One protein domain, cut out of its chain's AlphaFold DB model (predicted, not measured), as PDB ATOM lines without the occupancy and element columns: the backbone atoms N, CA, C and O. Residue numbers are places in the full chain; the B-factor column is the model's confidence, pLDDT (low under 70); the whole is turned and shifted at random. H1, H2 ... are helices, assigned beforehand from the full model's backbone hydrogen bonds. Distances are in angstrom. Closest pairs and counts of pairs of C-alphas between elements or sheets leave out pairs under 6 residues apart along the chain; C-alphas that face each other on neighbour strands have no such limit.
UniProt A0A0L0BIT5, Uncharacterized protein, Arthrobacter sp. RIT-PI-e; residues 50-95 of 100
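AT A GLANCE: This is residues 50 to 95 of the 100 residues of an uncharacterized protein of Arthrobacter sp. RIT-PI-e (UniProt A0A0L0BIT5). With little regular structure, this is a long, thin rod of mostly loop: from H1 the chain runs the length, turns round at residues 72 to 78, and folds back through H2 and H3. Residues 50 to 57 stick out at one end. The 46 printed residues hold three named helices, H1, H2, H3, and no named strand: all helix, with 17 residues in named elements. It is extended, radius of gyration of the C-alphas 15.5 A, spanning 47 by 17 by 13 A.

HOW THE PARTS SIT: Start at H1, residues 50 to 54, which is apart from H2, residues 75 to 78, and from H3, residues 80 to 87. H2 and H3 meet only through their link. Look at residues 61 to 62, which pair antiparallel with 93 to 94. O i to N i+4 pairs are within hydrogen-bond range throughout H1 and in 3 of 4 in H3; H2 is too short for one.

IN THESE COORDINATES: Find C-alpha 50 at (152.406, 140.021, 183.114), where H1 begins its 6.1 A. H2 measures 5.5 A; H3 runs 11.1 A to C-alpha 87 at (142.500, 162.836, 180.540).

THE WHOLE: The C-alphas of Glu 54 and Asp 73, the two farthest apart, are 47.5 A apart. The printed part has no cut; H1 to H2 is a long link, H2 to H3 tight. Residues 74, 89 to 91 and 93 to 95 have pLDDT under 70.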
ATOM      1  N   ALA A  50     151.995 141.361 182.682       92.00
ATOM      2  CA  ALA A  50     152.406 140.021 183.114       92.00
ATOM      3  C   ALA A  50     152.442 139.008 181.957       92.00
ATOM      4  O   ALA A  50     153.364 138.212 181.846       92.00
ATOM      5  N   ARG A  51     151.473 139.084 181.034       92.69
ATOM      6  CA  ARG A  51     151.432 138.190 179.877       92.69
ATOM      7  C   ARG A  51     152.515 138.519 178.849       92.69
ATOM      8  O   ARG A  51     153.017 137.611 178.199       92.69
ATOM      9  N   ALA A  52     152.856 139.795 178.674       90.25
ATOM     10  CA  ALA A  52     153.989 140.180 177.836       90.25
ATOM     11  C   ALA A  52     155.310 139.654 178.426       90.25
ATOM     12  O   ALA A  52     156.096 139.059 177.695       90.25
ATOM     13  N   GLU A  53     155.495 139.786 179.744       89.31
ATOM     14  CA  GLU A  53     156.672 139.299 180.477       89.31
ATOM     15  C   GLU A  53     156.805 137.766 180.412       89.31
ATOM     16  O   GLU A  53     157.873 137.267 180.069       89.31
ATOM     17  N   GLU A  54     155.718 137.013 180.630       93.06
ATOM     18  CA  GLU A  54     155.682 135.548 180.457       93.06
ATOM     19  C   GLU A  54     156.118 135.096 179.058       93.06
ATOM     20  O   GLU A  54     156.726 134.041 178.899       93.06
ATOM     21  N   LEU A  55     155.768 135.880 178.035       92.19
ATOM     22  CA  LEU A  55     156.081 135.585 176.639       92.19
ATOM     23  C   LEU A  55     157.460 136.112 176.210       92.19
ATOM     24  O   LEU A  55     157.833 135.923 175.055       92.19
ATOM     25  N   GLY A  56     158.205 136.778 177.102       89.62
ATOM     26  CA  GLY A  56     159.476 137.431 176.768       89.62
ATOM     27  C   GLY A  56     159.324 138.587 175.771       89.62
ATOM     28  O   GLY A  56     160.286 138.965 175.106       89.62
ATOM     29  N   SER A  57     158.113 139.132 175.638       84.56
ATOM     30  CA  SER A  57     157.786 140.209 174.708       84.56
ATOM     31  C   SER A  57     157.946 141.566 175.381       84.56
ATOM     32  O   SER A  57     157.444 141.801 176.479       84.56
ATOM     33  N   TRP A  58     158.587 142.500 174.686       80.19
ATOM     34  CA  TRP A  58     158.726 143.873 175.154       80.19
ATOM     35  C   TRP A  58     157.491 144.696 174.769       80.19
ATOM     36  O   TRP A  58     156.987 144.624 173.647       80.19
ATOM     37  N   ALA A  59     156.978 145.485 175.714       81.25
ATOM     38  CA  ALA A  59     155.933 146.456 175.416       81.25
ATOM     39  C   ALA A  59     156.550 147.674 174.712       81.25
ATOM     40  O   ALA A  59     157.574 148.180 175.154       81.25
ATOM     41  N   VAL A  60     155.909 148.171 173.650       86.06
ATOM     42  CA  VAL A  60     156.300 149.420 172.958       86.06
ATOM     43  C   VAL A  60     155.843 150.666 173.724       86.06
ATOM     44  O   VAL A  60     156.483 151.715 173.692       86.06
ATOM     45  N   ALA A  61     154.710 150.558 174.419       89.44
ATOM     46  CA  ALA A  61     154.081 151.642 175.153       89.44
ATOM     47  C   ALA A  61     153.035 151.103 176.133       89.44
ATOM     48  O   ALA A  61     152.496 150.009 175.953       89.44
ATOM     49  N   VAL A  62     152.712 151.912 177.137       88.50
ATOM     50  CA  VAL A  62     151.588 151.702 178.049       88.50
ATOM     51  C   VAL A  62     150.541 152.787 177.769       88.50
ATOM     52  O   VAL A  62     150.849 153.974 177.930       88.50
ATOM     53  N   PRO A  63     149.321 152.421 177.329       88.31
ATOM     54  CA  PRO A  63     148.249 153.384 177.111       88.31
ATOM     55  C   PRO A  63     147.871 154.111 178.406       88.31
ATOM     56  O   PRO A  63     147.699 153.479 179.448       88.31
ATOM     57  N   GLY A  64     147.728 155.434 178.319       87.56
ATOM     58  CA  GLY A  64     147.160 156.262 179.382       87.56
ATOM     59  C   GLY A  64     145.629 156.318 179.326       87.56
ATOM     60  O   GLY A  64     144.980 155.522 178.643       87.56
ATOM     61  N   SER A  65     145.036 157.281 180.030       89.75
ATOM     62  CA  SER A  65     143.580 157.450 180.077       89.75
ATOM     63  C   SER A  65     143.038 157.937 178.722       89.75
ATOM     64  O   SER A  65     143.539 158.935 178.200       89.75
ATOM     65  N   PRO A  66     142.010 157.291 178.146       88.94
ATOM     66  CA  PRO A  66     141.404 157.735 176.893       88.94
ATOM     67  C   PRO A  66     140.526 158.977 177.103       88.94
ATOM     68  O   PRO A  66     139.882 159.118 178.142       88.94
ATOM     69  N   GLY A  67     140.476 159.864 176.102       87.69
ATOM     70  CA  GLY A  67     139.660 161.083 176.109       87.69
ATOM     71  C   GLY A  67     138.716 161.117 174.916       87.69
ATOM     72  O   GLY A  67     139.147 160.897 173.786       87.69
ATOM     73  N   GLN A  68     137.434 161.383 175.164       89.19
ATOM     74  CA  GLN A  68     136.399 161.463 174.133       89.19
ATOM     75  C   GLN A  68     135.489 162.656 174.411       89.19
ATOM     76  O   GLN A  68     135.114 162.908 175.554       89.19
ATOM     77  N   VAL A  69     135.141 163.389 173.358       87.25
ATOM     78  CA  VAL A  69     134.196 164.507 173.402       87.25
ATOM     79  C   VAL A  69     133.260 164.400 172.206       87.25
ATOM     80  O   VAL A  69     133.656 163.905 171.152       87.25
ATOM     81  N   ALA A  70     132.028 164.868 172.370       83.81
ATOM     82  CA  ALA A  70     131.071 165.031 171.284       83.81
ATOM     83  C   ALA A  70     130.753 166.523 171.139       83.81
ATOM     84  O   ALA A  70     130.642 167.227 172.143       83.81
ATOM     85  N   GLY A  71     130.627 166.993 169.901       77.25
ATOM     86  CA  GLY A  71     130.215 168.358 169.577       77.25
ATOM     87  C   GLY A  71     128.899 168.335 168.794       77.25
ATOM     88  O   GLY A  71     128.700 167.413 168.003       77.25
ATOM     89  N   PRO A  72     127.985 169.295 169.014       73.31
ATOM     90  CA  PRO A  72     126.701 169.364 168.313       73.31
ATOM     91  C   PRO A  72     126.801 169.961 166.894       73.31
ATOM     92  O   PRO A  72     125.788 170.053 166.203       73.31
ATOM     93  N   ASP A  73     127.990 170.393 166.474       74.62
ATOM     94  CA  ASP A  73     128.248 171.206 165.284       74.62
ATOM     95  C   ASP A  73     129.585 170.833 164.596       74.62
ATOM     96  O   ASP A  73     130.178 169.781 164.848       74.62
ATOM     97  N   ASP A  74     130.066 171.688 163.690       69.06
ATOM     98  CA  ASP A  74     131.307 171.524 162.925       69.06
ATOM     99  C   ASP A  74     132.593 171.789 163.739       69.06
ATOM    100  O   ASP A  74     133.700 171.766 163.193       69.06
ATOM    101  N   SER A  75     132.488 171.946 165.065       76.81
ATOM    102  CA  SER A  75     133.624 172.167 165.973       76.81
ATOM    103  C   SER A  75     134.527 170.942 166.191       76.81
ATOM    104  O   SER A  75     135.462 170.997 166.993       76.81
ATOM    105  N   LEU A  76     134.320 169.844 165.452       78.25
ATOM    106  CA  LEU A  76     135.098 168.602 165.563       78.25
ATOM    107  C   LEU A  76     136.612 168.811 165.397       78.25
ATOM    108  O   LEU A  76     137.397 168.120 166.041       78.25
ATOM    109  N   HIS A  77     137.043 169.793 164.603       84.81
ATOM    110  CA  HIS A  77     138.466 170.123 164.460       84.81
ATOM    111  C   HIS A  77     139.099 170.663 165.756       84.81
ATOM    112  O   HIS A  77     140.304 170.519 165.960       84.81
ATOM    113  N   SER A  78     138.291 171.229 166.654       86.56
ATOM    114  CA  SER A  78     138.717 171.744 167.961       86.56
ATOM    115  C   SER A  78     138.630 170.698 169.075       86.56
ATOM    116  O   SER A  78     139.152 170.934 170.164       86.56
ATOM    117  N   ALA A  79     138.015 169.537 168.820       86.38
ATOM    118  CA  ALA A  79     137.827 168.447 169.780       86.38
ATOM    119  C   ALA A  79     139.108 167.893 170.452       86.38
ATOM    120  O   ALA A  79     139.008 167.470 171.610       86.38
ATOM    121  N   PRO A  80     140.306 167.893 169.823       87.38
ATOM    122  CA  PRO A  80     141.503 167.326 170.450       87.38
ATOM    123  C   PRO A  80     141.884 167.987 171.778       87.38
ATOM    124  O   PRO A  80     142.266 167.305 172.729       87.38
ATOM    125  N   GLU A  81     141.749 169.308 171.878       87.88
ATOM    126  CA  GLU A  81     142.166 170.051 173.066       87.88
ATOM    127  C   GLU A  81     141.290 169.766 174.310       87.88
ATOM    128  O   GLU A  81     141.849 169.397 175.349       87.88
ATOM    129  N   PRO A  82     139.943 169.866 174.274       87.62
ATOM    130  CA  PRO A  82     139.103 169.493 175.413       87.62
ATOM    131  C   PRO A  82     139.177 167.993 175.734       87.62
ATOM    132  O   PRO A  82     139.194 167.643 176.916       87.62
ATOM    133  N   ALA A  83     139.306 167.113 174.730       87.19
ATOM    134  CA  ALA A  83     139.509 165.681 174.963       87.19
ATOM    135  C   ALA A  83     140.795 165.416 175.756       87.19
ATOM    136  O   ALA A  83     140.779 164.657 176.724       87.19
ATOM    137  N   ARG A  84     141.891 166.104 175.411       86.19
ATOM    138  CA  ARG A  84     143.161 166.023 176.144       86.19
ATOM    139  C   ARG A  84     143.054 166.573 177.566       86.19
ATOM    140  O   ARG A  84     143.650 166.015 178.482       86.19
ATOM    141  N   ARG A  85     142.320 167.672 177.787       86.31
ATOM    142  CA  ARG A  85     142.112 168.204 179.150       86.31
ATOM    143  C   ARG A  85     141.408 167.185 180.047       86.31
ATOM    144  O   ARG A  85     141.806 167.041 181.200       86.31
ATOM    145  N   GLY A  86     140.417 166.464 179.516       81.31
ATOM    146  CA  GLY A  86     139.653 165.454 180.256       81.31
ATOM    147  C   GLY A  86     140.479 164.265 180.765       81.31
ATOM    148  O   GLY A  86     140.089 163.639 181.747       81.31
ATOM    149  N   THR A  87     141.634 163.972 180.158       80.62
ATOM    150  CA  THR A  87     142.500 162.836 180.540       80.62
ATOM    151  C   THR A  87     143.644 163.210 181.485       80.62
ATOM    152  O   THR A  87     144.344 162.335 182.003       80.62
ATOM    153  N   GLY A  88     143.847 164.505 181.752       77.25
ATOM    154  CA  GLY A  88     144.925 164.994 182.613       77.25
ATOM    155  C   GLY A  88     146.331 164.737 182.040       77.25
ATOM    156  O   GLY A  88     146.581 164.937 180.853       77.25
ATOM    157  N   ARG A  89     147.287 164.338 182.897       69.06
ATOM    158  CA  ARG A  89     148.674 163.980 182.505       69.06
ATOM    159  C   ARG A  89     148.848 162.491 182.172       69.06
ATOM    160  O   ARG A  89     149.975 162.057 181.960       69.06
ATOM    161  N   SER A  90     147.758 161.723 182.136       64.81
ATOM    162  CA  SER A  90     147.752 160.284 181.845       64.81
ATOM    163  C   SER A  90     147.856 160.045 180.334       64.81
ATOM    164  O   SER A  90     146.921 159.573 179.693       64.81
ATOM    165  N   ALA A  91     148.968 160.475 179.737       64.69
ATOM    166  CA  ALA A  91     149.263 160.243 178.328       64.69
ATOM    167  C   ALA A  91     149.865 158.844 178.116       64.69
ATOM    168  O   ALA A  91     150.191 158.136 179.067       64.69
ATOM    169  N   VAL A  92     150.022 158.443 176.853       74.12
ATOM    170  CA  VAL A  92     150.764 157.228 176.499       74.12
ATOM    171  C   VAL A  92     152.209 157.370 176.977       74.12
ATOM    172  O   VAL A  92     152.895 158.325 176.612       74.12
ATOM    173  N   HIS A  93     152.673 156.415 177.778       67.69
ATOM    174  CA  HIS A  93     154.069 156.333 178.193       67.69
ATOM    175  C   HIS A  93     154.785 155.328 177.296       67.69
ATOM    176  O   HIS A  93     154.422 154.151 177.281       67.69
ATOM    177  N   CYS A  94     155.800 155.768 176.549       67.56
ATOM    178  CA  CYS A  94     156.693 154.833 175.871       67.56
ATOM    179  C   CYS A  94     157.371 153.968 176.935       67.56
ATOM    180  O   CYS A  94     157.954 154.490 177.887       67.56
ATOM    181  N   ALA A  95     157.263 152.651 176.792       64.19
ATOM    182  CA  ALA A  95     157.984 151.744 177.663       64.19
ATOM    183  C   ALA A  95     159.442 151.769 177.197       64.19
ATOM    184  O   ALA A  95     159.773 151.252 176.134       64.19
TER     185      ALA A  95